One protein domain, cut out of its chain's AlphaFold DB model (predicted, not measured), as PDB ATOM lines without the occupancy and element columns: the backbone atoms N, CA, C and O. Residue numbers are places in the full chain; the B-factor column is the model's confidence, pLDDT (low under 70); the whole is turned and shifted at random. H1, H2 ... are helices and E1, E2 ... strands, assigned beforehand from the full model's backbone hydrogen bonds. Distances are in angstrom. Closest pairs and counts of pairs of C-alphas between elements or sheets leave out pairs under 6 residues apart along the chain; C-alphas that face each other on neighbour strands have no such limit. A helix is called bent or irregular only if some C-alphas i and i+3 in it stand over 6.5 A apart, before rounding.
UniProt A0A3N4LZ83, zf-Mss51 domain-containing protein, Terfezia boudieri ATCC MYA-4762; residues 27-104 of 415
ATOM      1  N   ASP A  27      61.406 153.064 154.668       94.00
ATOM      2  CA  ASP A  27      60.431 152.250 155.415       94.00
ATOM      3  C   ASP A  27      59.750 153.002 156.564       94.00
ATOM      4  O   ASP A  27      58.594 152.739 156.899       94.00
ATOM      5  N   GLU A  28      60.478 153.929 157.183       94.44
ATOM      6  CA  GLU A  28      60.048 154.700 158.353       94.44
ATOM      7  C   GLU A  28      59.691 156.143 157.977       94.44
ATOM      8  O   GLU A  28      59.384 156.966 158.842       94.44
ATOM      9  N   SER A  29      59.696 156.451 156.677       93.94
ATOM     10  CA  SER A  29      59.417 157.781 156.159       93.94
ATOM     11  C   SER A  29      58.061 158.283 156.646       93.94
ATOM     12  O   SER A  29      57.088 157.523 156.652       93.94
ATOM     13  N   PRO A  30      57.918 159.577 156.983       91.38
ATOM     14  CA  PRO A  30      56.612 160.161 157.271       91.38
ATOM     15  C   PRO A  30      55.673 160.143 156.052       91.38
ATOM     16  O   PRO A  30      54.452 160.150 156.233       91.38
ATOM     17  N   SER A  31      56.198 160.061 154.823       92.31
ATOM     18  CA  SER A  31      55.382 159.990 153.607       92.31
ATOM     19  C   SER A  31      54.872 158.565 153.339       92.31
ATOM     20  O   SER A  31      55.684 157.653 153.193       92.31
ATOM     21  N   PRO A  32      53.546 158.346 153.201       93.19
ATOM     22  CA  PRO A  32      52.991 157.036 152.844       93.19
ATOM     23  C   PRO A  32      53.553 156.473 151.537       93.19
ATOM     24  O   PRO A  32      53.994 155.331 151.513       93.19
ATOM     25  N   SER A  33      53.642 157.305 150.497       93.06
ATOM     26  CA  SER A  33      54.171 156.901 149.186       93.06
ATOM     27  C   SER A  33      55.638 156.443 149.222       93.06
ATOM     28  O   SER A  33      56.020 155.565 148.457       93.06
ATOM     29  N   MET A  34      56.463 156.984 150.131       95.19
ATOM     30  CA  MET A  34      57.848 156.522 150.312       95.19
ATOM     31  C   MET A  34      57.894 155.132 150.947       95.19
ATOM     32  O   MET A  34      58.677 154.291 150.515       95.19
ATOM     33  N   ARG A  35      57.016 154.866 151.924       96.38
ATOM     34  CA  ARG A  35      56.898 153.541 152.552       96.38
ATOM     35  C   ARG A  35      56.351 152.497 151.581       96.38
ATOM     36  O   ARG A  35      56.824 151.367 151.570       96.38
ATOM     37  N   GLU A  36      55.381 152.875 150.749       95.94
ATOM     38  CA  GLU A  36      54.852 152.020 149.678       95.94
ATOM     39  C   GLU A  36      55.940 151.675 148.657       95.94
ATOM     40  O   GLU A  36      56.111 150.505 148.321       95.94
ATOM     41  N   LYS A  37      56.739 152.666 148.242       95.31
ATOM     42  CA  LYS A  37      57.899 152.447 147.371       95.31
ATOM     43  C   LYS A  37      58.941 151.530 148.024       95.31
ATOM     44  O   LYS A  37      59.413 150.601 147.381       95.31
ATOM     45  N   ALA A  38      59.249 151.717 149.308       96.38
ATOM     46  CA  ALA A  38      60.157 150.830 150.040       96.38
ATOM     47  C   ALA A  38      59.644 149.382 150.091       96.38
ATOM     48  O   ALA A  38      60.405 148.439 149.878       96.38
ATOM     49  N   ALA A  39      58.341 149.200 150.329       96.88
ATOM     50  CA  ALA A  39      57.704 147.887 150.322       96.88
ATOM     51  C   ALA A  39      57.739 147.236 148.931       96.88
ATOM     52  O   ALA A  39      57.995 146.037 148.838       96.88
ATOM     53  N   TYR A  40      57.533 148.016 147.864       96.62
ATOM     54  CA  TYR A  40      57.680 147.546 146.486       96.62
ATOM     55  C   TYR A  40      59.113 147.076 146.207       96.62
ATOM     56  O   TYR A  40      59.302 145.952 145.747       96.62
ATOM     57  N   ILE A  41      60.117 147.886 146.556       96.50
ATOM     58  CA  ILE A  41      61.535 147.540 146.379       96.50
ATOM     59  C   ILE A  41      61.854 146.235 147.120       96.50
ATOM     60  O   ILE A  41      62.415 145.310 146.544       96.50
ATOM     61  N   LYS A  42      61.426 146.105 148.381       96.38
ATOM     62  CA  LYS A  42      61.628 144.875 149.167       96.38
ATOM     63  C   LYS A  42      60.936 143.648 148.582       96.38
ATOM     64  O   LYS A  42      61.406 142.538 148.799       96.38
ATOM     65  N   ALA A  43      59.824 143.824 147.875       94.88
ATOM     66  CA  ALA A  43      59.087 142.718 147.277       94.88
ATOM     67  C   ALA A  43      59.660 142.266 145.925       94.88
ATOM     68  O   ALA A  43      59.513 141.093 145.589       94.88
ATOM     69  N   ASN A  44      60.285 143.165 145.158       95.25
ATOM     70  CA  ASN A  44      60.682 142.891 143.771       95.25
ATOM     71  C   ASN A  44      62.199 142.811 143.575       95.25
ATOM     72  O   ASN A  44      62.662 141.943 142.838       95.25
ATOM     73  N   ALA A  45      62.969 143.650 144.268       95.00
ATOM     74  CA  ALA A  45      64.416 143.679 144.127       95.00
ATOM     75  C   ALA A  45      65.094 142.523 144.875       95.00
ATOM     76  O   ALA A  45      64.605 142.025 145.902       95.00
ATOM     77  N   TYR A  46      66.251 142.112 144.361       94.81
ATOM     78  CA  TYR A  46      67.067 141.035 144.914       94.81
ATOM     79  C   TYR A  46      68.361 141.569 145.520       94.81
ATOM     80  O   TYR A  46      68.891 142.596 145.114       94.81
ATOM     81  N   CYS A  47      68.877 140.854 146.516       94.50
ATOM     82  CA  CYS A  47      70.107 141.225 147.199       94.50
ATOM     83  C   CYS A  47      71.325 141.023 146.281       94.50
ATOM     84  O   CYS A  47      71.501 139.909 145.780       94.50
ATOM     85  N   PRO A  48      72.199 142.040 146.127       92.94
ATOM     86  CA  PRO A  48      73.360 141.970 145.234       92.94
ATOM     87  C   PRO A  48      74.509 141.108 145.787       92.94
ATOM     88  O   PRO A  48      75.482 140.842 145.087       92.94
ATOM     89  N   HIS A  49      74.404 140.645 147.039       92.81
ATOM     90  CA  HIS A  49      75.480 139.950 147.738       92.81
ATOM     91  C   HIS A  49      75.947 138.672 147.003       92.81
ATOM     92  O   HIS A  49      75.109 137.817 146.684       92.81
ATOM     93  N   PRO A  50      77.269 138.440 146.836       88.75
ATOM     94  CA  PRO A  50      77.806 137.297 146.085       88.75
ATOM     95  C   PRO A  50      77.350 135.915 146.571       88.75
ATOM     96  O   PRO A  50      77.322 134.965 145.789       88.75
ATOM     97  N   ALA A  51      76.955 135.777 147.841       87.81
ATOM     98  CA  ALA A  51      76.414 134.519 148.375       87.81
ATOM     99  C   ALA A  51      75.184 134.011 147.595       87.81
ATOM    100  O   ALA A  51      74.956 132.800 147.512       87.81
ATOM    101  N   HIS A  52      74.422 134.923 146.984       88.06
ATOM    102  CA  HIS A  52      73.233 134.606 146.192       88.06
ATOM    103  C   HIS A  52      73.550 134.213 144.747       88.06
ATOM    104  O   HIS A  52      72.687 133.663 144.074       88.06
ATOM    105  N   ALA A  53      74.789 134.398 144.274       80.06
ATOM    106  CA  ALA A  53      75.186 134.016 142.914       80.06
ATOM    107  C   ALA A  53      75.162 132.491 142.686       80.06
ATOM    108  O   ALA A  53      74.987 132.020 141.563       80.06
ATOM    109  N   HIS A  54      75.351 131.710 143.754       77.31
ATOM    110  CA  HIS A  54      75.372 130.242 143.716       77.31
ATOM    111  C   HIS A  54      74.216 129.593 144.482       77.31
ATOM    112  O   HIS A  54      74.110 128.367 144.516       77.31
ATOM    113  N   THR A  55      73.364 130.398 145.114       81.94
ATOM    114  CA  THR A  55      72.209 129.937 145.892       81.94
ATOM    115  C   THR A  55      70.924 130.555 145.338       81.94
ATOM    116  O   THR A  55      70.910 131.078 144.226       81.94
ATOM    117  N   HIS A  56      69.804 130.419 146.051       83.50
ATOM    118  CA  HIS A  56      68.560 131.050 145.624       83.50
ATOM    119  C   HIS A  56      68.608 132.557 145.903       83.50
ATOM    120  O   HIS A  56      68.985 132.939 147.013       83.50
ATOM    121  N   PRO A  57      68.191 133.405 144.946       90.12
ATOM    122  CA  PRO A  57      68.171 134.842 145.148       90.12
ATOM    123  C   PRO A  57      67.226 135.194 146.299       90.12
ATOM    124  O   PRO A  57      66.133 134.638 146.428       90.12
ATOM    125  N   SER A  58      67.671 136.106 147.160       93.12
ATOM    126  CA  SER A  58      66.906 136.570 148.314       93.12
ATOM    127  C   SER A  58      66.467 138.011 148.103       93.12
ATOM    128  O   SER A  58      67.255 138.838 147.649       93.12
ATOM    129  N   HIS A  59      65.215 138.305 148.439       94.94
ATOM    130  CA  HIS A  59      64.664 139.651 148.355       94.94
ATOM    131  C   HIS A  59      65.259 140.595 149.401       94.94
ATOM    132  O   HIS A  59      65.755 140.170 150.452       94.94
ATOM    133  N   LEU A  60      65.192 141.895 149.118       95.62
ATOM    134  CA  LEU A  60      65.660 142.915 150.048       95.62
ATOM    135  C   LEU A  60      64.780 142.947 151.300       95.62
ATOM    136  O   LEU A  60      63.558 142.844 151.239       95.62
ATOM    137  N   SER A  61      65.404 143.111 152.461       94.62
ATOM    138  CA  SER A  61      64.677 143.229 153.731       94.62
ATOM    139  C   SER A  61      65.275 144.294 154.650       94.62
ATOM    140  O   SER A  61      64.548 144.926 155.424       94.62
ATOM    141  N   PHE A  62      66.578 144.542 154.505       95.75
ATOM    142  CA  PHE A  62      67.362 145.468 155.298       95.75
ATOM    143  C   PHE A  62      67.591 146.791 154.562       95.75
ATOM    144  O   PHE A  62      68.007 146.825 153.400       95.75
ATOM    145  N   THR A  63      67.354 147.881 155.288       96.75
ATOM    146  CA  THR A  63      67.516 149.256 154.814       96.75
ATOM    147  C   THR A  63      68.792 149.838 155.374       96.75
ATOM    148  O   THR A  63      69.013 149.810 156.587       96.75
ATOM    149  N   CYS A  64      69.646 150.345 154.487       95.94
ATOM    150  CA  CYS A  64      70.914 150.930 154.890       95.94
ATOM    151  C   CYS A  64      70.657 152.180 155.753       95.94
ATOM    152  O   CYS A  64      69.892 153.052 155.337       95.94
ATOM    153  N   PRO A  65      71.278 152.299 156.940       94.62
ATOM    154  CA  PRO A  65      71.071 153.451 157.816       94.62
ATOM    155  C   PRO A  65      71.660 154.754 157.256       94.62
ATOM    156  O   PRO A  65      71.198 155.825 157.641       94.62
ATOM    157  N   ASP A  66      72.646 154.673 156.355       94.88
ATOM    158  CA  ASP A  66      73.370 155.841 155.841       94.88
ATOM    159  C   ASP A  66      72.687 156.477 154.623       94.88
ATOM    160  O   ASP A  66      72.609 157.706 154.545       94.88
ATOM    161  N   CYS A  67      72.142 155.664 153.705       96.12
ATOM    162  CA  CYS A  67      71.387 156.149 152.543       96.12
ATOM    163  C   CYS A  67      69.862 156.061 152.699       96.12
ATOM    164  O   CYS A  67      69.121 156.766 152.014       96.12
ATOM    165  N   GLY A  68      69.368 155.244 153.630       96.31
ATOM    166  CA  GLY A  68      67.941 155.094 153.913       96.31
ATOM    167  C   GLY A  68      67.166 154.258 152.891       96.31
ATOM    168  O   GLY A  68      65.941 154.201 152.991       96.31
ATOM    169  N   VAL A  69      67.841 153.595 151.949       97.06
ATOM    170  CA  VAL A  69      67.234 152.753 150.903       97.06
ATOM    171  C   VAL A  69      67.351 151.260 151.264       97.06
ATOM    172  O   VAL A  69      68.387 150.849 151.804       97.06
ATOM    173  N   PRO A  70      66.328 150.421 150.997       96.81
ATOM    174  CA  PRO A  70      66.464 148.966 151.054       96.81
ATOM    175  C   PRO A  70      67.489 148.486 150.025       96.81
ATOM    176  O   PRO A  70      67.287 148.690 148.834       96.81
ATOM    177  N   THR A  71      68.581 147.856 150.462       95.00
ATOM    178  CA  THR A  71      69.668 147.431 149.550       95.00
ATOM    179  C   THR A  71      70.077 145.975 149.703       95.00
ATOM    180  O   THR A  71      70.558 145.378 148.746       95.00
ATOM    181  N   HIS A  72      69.884 145.373 150.880       96.06
ATOM    182  CA  HIS A  72      70.336 144.005 151.156       96.06
ATOM    183  C   HIS A  72      69.255 143.168 151.842       96.06
ATOM    184  O   HIS A  72      68.303 143.686 152.428       96.06
ATOM    185  N   CYS A  73      69.393 141.842 151.793       95.69
ATOM    186  CA  CYS A  73      68.482 140.936 152.498       95.69
ATOM    187  C   CYS A  73      68.760 140.852 154.007       95.69
ATOM    188  O   CYS A  73      67.887 140.410 154.746       95.69
ATOM    189  N   SER A  74      69.943 141.256 154.484       95.69
ATOM    190  CA  SER A  74      70.295 141.290 155.906       95.69
ATOM    191  C   SER A  74      71.378 142.329 156.195       95.69
ATOM    192  O   SER A  74      72.028 142.850 155.285       95.69
ATOM    193  N   LYS A  75      71.581 142.617 157.484       95.81
ATOM    194  CA  LYS A  75      72.626 143.528 157.954       95.81
ATOM    195  C   LYS A  75      74.021 142.957 157.690       95.81
ATOM    196  O   LYS A  75      74.933 143.689 157.328       95.81
ATOM    197  N   GLU A  76      74.175 141.651 157.870       95.38
ATOM    198  CA  GLU A  76      75.427 140.922 157.668       95.38
ATOM    199  C   GLU A  76      75.873 141.012 156.207       95.38
ATOM    200  O   GLU A  76      77.015 141.373 155.950       95.38
ATOM    201  N   HIS A  77      74.952 140.804 155.259       94.88
ATOM    202  CA  HIS A  77      75.265 140.909 153.833       94.88
ATOM    203  C   HIS A  77      75.643 142.334 153.422       94.88
ATOM    204  O   HIS A  77      76.544 142.502 152.611       94.88
ATOM    205  N   LEU A  78      75.009 143.362 154.000       94.19
ATOM    206  CA  LEU A  78      75.440 144.743 153.766       94.19
ATOM    207  C   LEU A  78      76.872 144.980 154.264       94.19
ATOM    208  O   LEU A  78      77.620 145.702 153.620       94.19
ATOM    209  N   TYR A  79      77.253 144.417 155.414       94.12
ATOM    210  CA  TYR A  79      78.612 144.579 155.939       94.12
ATOM    211  C   TYR A  79      79.661 143.828 155.120       94.12
ATOM    212  O   TYR A  79      80.772 144.328 154.962       94.12
ATOM    213  N   GLU A  80      79.322 142.643 154.620       94.12
ATOM    214  CA  GLU A  80      80.202 141.850 153.759       94.12
ATOM    215  C   GLU A  80      80.389 142.502 152.376       94.12
ATOM    216  O   GLU A  80      81.505 142.499 151.861       94.12
ATOM    217  N   ASP A  81      79.348 143.134 151.820       92.94
ATOM    218  CA  ASP A  81      79.385 143.873 150.541       92.94
ATOM    219  C   ASP A  81      79.583 145.394 150.710       92.94
ATOM    220  O   ASP A  81      79.354 146.188 149.795       92.94
ATOM    221  N   TYR A  82      80.014 145.832 151.896       91.88
ATOM    222  CA  TYR A  82      80.018 147.251 152.253       91.88
ATOM    223  C   TYR A  82      80.883 148.097 151.316       91.88
ATOM    224  O   TYR A  82      80.515 149.220 150.991       91.88
ATOM    225  N   GLU A  83      82.007 147.557 150.836       92.69
ATOM    226  CA  GLU A  83      82.898 148.262 149.905       92.69
ATOM    227  C   GLU A  83      82.217 148.589 148.570       92.69
ATOM    228  O   GLU A  83      82.384 149.700 148.067       92.69
ATOM    229  N   ASN A  84      81.413 147.672 148.026       92.38
ATOM    230  CA  ASN A  84      80.664 147.918 146.794       92.38
ATOM    231  C   ASN A  84      79.490 148.863 147.054       92.38
ATOM    232  O   ASN A  84      79.266 149.799 146.284       92.38
ATOM    233  N   HIS A  85      78.782 148.684 148.174       94.50
ATOM    234  CA  HIS A  85      77.693 149.581 148.552       94.50
ATOM    235  C   HIS A  85      78.169 151.026 148.765       94.50
ATOM    236  O   HIS A  85      77.479 151.963 148.365       94.50
ATOM    237  N   LEU A  86      79.357 151.228 149.343       94.81
ATOM    238  CA  LEU A  86      79.947 152.555 149.547       94.81
ATOM    239  C   LEU A  86      80.103 153.351 148.243       94.81
ATOM    240  O   LEU A  86      80.004 154.573 148.284       94.81
ATOM    241  N   LEU A  87      80.293 152.687 147.096       94.38
ATOM    242  CA  LEU A  87      80.419 153.356 145.793       94.38
ATOM    243  C   LEU A  87      79.126 154.059 145.353       94.38
ATOM    244  O   LEU A  87      79.182 154.988 144.551       94.38
ATOM    245  N   ILE A  88      77.976 153.615 145.867       95.25
ATOM    246  CA  ILE A  88      76.645 154.101 145.477       95.25
ATOM    247  C   ILE A  88      75.846 154.700 146.644       95.25
ATOM    248  O   ILE A  88      74.808 155.317 146.419       95.25
ATOM    249  N   CYS A  89      76.306 154.529 147.887       96.56
ATOM    250  CA  CYS A  89      75.576 154.907 149.100       96.56
ATOM    251  C   CYS A  89      75.228 156.404 149.131       96.56
ATOM    252  O   CYS A  89      74.070 156.756 149.356       96.56
ATOM    253  N   ASP A  90      76.192 157.277 148.830       96.50
ATOM    254  CA  ASP A  90      75.968 158.728 148.805       96.50
ATOM    255  C   ASP A  90      74.964 159.129 147.715       96.50
ATOM    256  O   ASP A  90      74.076 159.948 147.951       96.50
ATOM    257  N   THR A  91      75.033 158.492 146.544       96.56
ATOM    258  CA  THR A  91      74.078 158.727 145.455       96.56
ATOM    259  C   THR A  91      72.673 158.276 145.842       96.56
ATOM    260  O   THR A  91      71.705 159.002 145.637       96.56
ATOM    261  N   LEU A  92      72.540 157.106 146.470       97.06
ATOM    262  CA  LEU A  92      71.256 156.615 146.975       97.06
ATOM    263  C   LEU A  92      70.679 157.516 148.064       97.06
ATOM    264  O   LEU A  92      69.463 157.709 148.132       97.06
ATOM    265  N   ARG A  93      71.542 158.093 148.903       96.94
ATOM    266  CA  ARG A  93      71.135 159.082 149.897       96.94
ATOM    267  C   ARG A  93      70.567 160.325 149.223       96.94
ATOM    268  O   ARG A  93      69.513 160.800 149.638       96.94
ATOM    269  N   GLU A  94      71.232 160.820 148.183       96.00
ATOM    270  CA  GLU A  94      70.763 161.965 147.403       96.00
ATOM    271  C   GLU A  94      69.401 161.682 146.754       96.00
ATOM    272  O   GLU A  94      68.480 162.485 146.900       96.00
ATOM    273  N   VAL A  95      69.231 160.510 146.129       96.31
ATOM    274  CA  VAL A  95      67.939 160.068 145.569       96.31
ATOM    275  C   VAL A  95      66.853 160.077 146.643       96.31
ATOM    276  O   VAL A  95      65.754 160.590 146.421       96.31
ATOM    277  N   ASN A  96      67.157 159.534 147.823       96.44
ATOM    278  CA  ASN A  96      66.223 159.477 148.938       96.44
ATOM    279  C   ASN A  96      65.816 160.884 149.420       96.44
ATOM    280  O   ASN A  96      64.628 161.167 149.592       96.44
ATOM    281  N   GLU A  97      66.782 161.781 149.616       95.31
ATOM    282  CA  GLU A  97      66.530 163.163 150.039       95.31
ATOM    283  C   GLU A  97      65.742 163.955 148.981       95.31
ATOM    284  O   GLU A  97      64.809 164.681 149.336       95.31
ATOM    285  N   ASP A  98      66.048 163.776 147.695       95.06
ATOM    286  CA  ASP A  98      65.353 164.424 146.579       95.06
ATOM    287  C   ASP A  98      63.900 163.924 146.429       95.06
ATOM    288  O   ASP A  98      62.988 164.710 146.157       95.06
ATOM    289  N   GLU A  99      63.643 162.629 146.641       94.19
ATOM    290  CA  GLU A  99      62.285 162.064 146.649       94.19
ATOM    291  C   GLU A  99      61.460 162.574 147.845       94.19
ATOM    292  O   GLU A  99      60.263 162.869 147.711       94.19
ATOM    293  N   HIS A 100      62.087 162.715 149.016       94.56
ATOM    294  CA  HIS A 100      61.461 163.336 150.181       94.56
ATOM    295  C   HIS A 100      61.190 164.825 149.962       94.56
ATOM    296  O   HIS A 100      60.145 165.315 150.398       94.56
ATOM    297  N   ASP A 101      62.076 165.536 149.262       93.00
ATOM    298  CA  ASP A 101      61.889 166.945 148.922       93.00
ATOM    299  C   ASP A 101      60.607 167.158 148.116       93.00
ATOM    300  O   ASP A 101      59.762 167.962 148.507       93.00
ATOM    301  N   LEU A 102      60.396 166.361 147.061       91.12
ATOM    302  CA  LEU A 102      59.182 166.419 146.234       91.12
ATOM    303  C   LEU A 102      57.897 166.153 147.026       91.12
ATOM    304  O   LEU A 102      56.834 166.683 146.706       91.12
ATOM    305  N   ARG A 103      57.995 165.365 148.098       91.69
ATOM    306  CA  ARG A 103      56.874 165.019 148.986       91.69
ATOM    307  C   ARG A 103      56.804 165.897 150.232       91.69
ATOM    308  O   ARG A 103      55.943 165.680 151.082       91.69
ATOM    309  N   SER A 104      57.681 166.890 150.354       88.19
ATOM    310  CA  SER A 104      57.721 167.790 151.506       88.19
ATOM    311  C   SER A 104      56.530 168.745 151.552       88.19
ATOM    312  O   SER A 104      56.224 169.275 152.618       88.19
TER     313      SER A 104
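AT A GLANCE: This is residues 27 to 104 of the 415 residues of the protein "zf-Mss51 domain-containing protein" of Terfezia boudieri ATCC MYA-4762 (UniProt A0A3N4LZ83). Two helices, the long kinked H4 and the shorter H1, lie along two sides of a core of loop and the short strand E1, coming close to each other near one end; short H3 sits at the corner where the chain turns from E1 into H4, and tiny H2 lies in a loop at the other end. Residues 62 to 63 pair with E1 in the core, where a long stretch without a named element, residues 54 to 69, comes in from the H2 end. The printed part has 78 residues, with four named helices and one named strand in the order H1, H2, E1, H3, H4, and its class is mostly helix. It is compact, with a radius of gyration of the C-alphas of 12.7 A, and its outline is elongated, 42 by 24 by 14 A.

HOW THE PARTS SIT: Begin with H4, residues 82 to 102, which is irregular, C-alphas 87 and 90 being 7.6 A apart, with a kink of 47 degrees near residue 89. H1, residues 32 to 44, is close to H4 but not clearly touching: their closest C-alphas, those of Met 34 and His 100, are 7.7 A apart. The two run opposite ways at a shallow tilt of 34 degrees, only just short of steep. Look next at E1, residues 70 to 72, whose centre is 2.8 A from the mean of the C-alphas; it pairs with no named strand, but residues 62 to 63 pair with it, antiparallel. E1 and H4 are near each other. The closest C-alphas of H1 and E1 are those of Lys 42 and Pro 70, 6.6 A apart. H3, residues 75 to 80, has its Leu 78 C-alpha 5.8 A from that of His 72, the closest pair of H3 and E1. H3 is close to H4 but not clearly touching, Leu 78 and His 85 having the closest C-alphas at 7.5 A, and they run opposite ways at a steep tilt of 48 degrees. H2, residues 50 to 53, is apart from H1, E1 and H4, and only just apart from H3, at 8.5 A. Every O i to N i+4 pair is within hydrogen-bond range in H1 and H3, 13 of 17 are in H4, and H2 is too short for such a pair.

IN THESE COORDINATES: Find C-alpha 82 at (80.018, 147.251, 152.253); from there H4 runs 28.9 A to C-alpha 102 at (59.182, 166.419, 146.234). H1 begins at C-alpha 32, (52.991, 157.036, 152.844), and covers 18.5 A to C-alpha 44. H3 measures 8.8 A, E1 6.3 A and H2 5.3 A between first and last C-alphas.

THE WHOLE: Look for the two farthest C-alphas at His 54 and Ser 104, 42.2 A apart. The printed part runs from 27 to 104 and has no cut. The link from H2 to E1, 16 residues, is long; the links H1 to H2, E1 to H3 and H3 to H4 are tight. In this predicted model the mean pLDDT of the printed part is 93.8, and no printed residue is under 70.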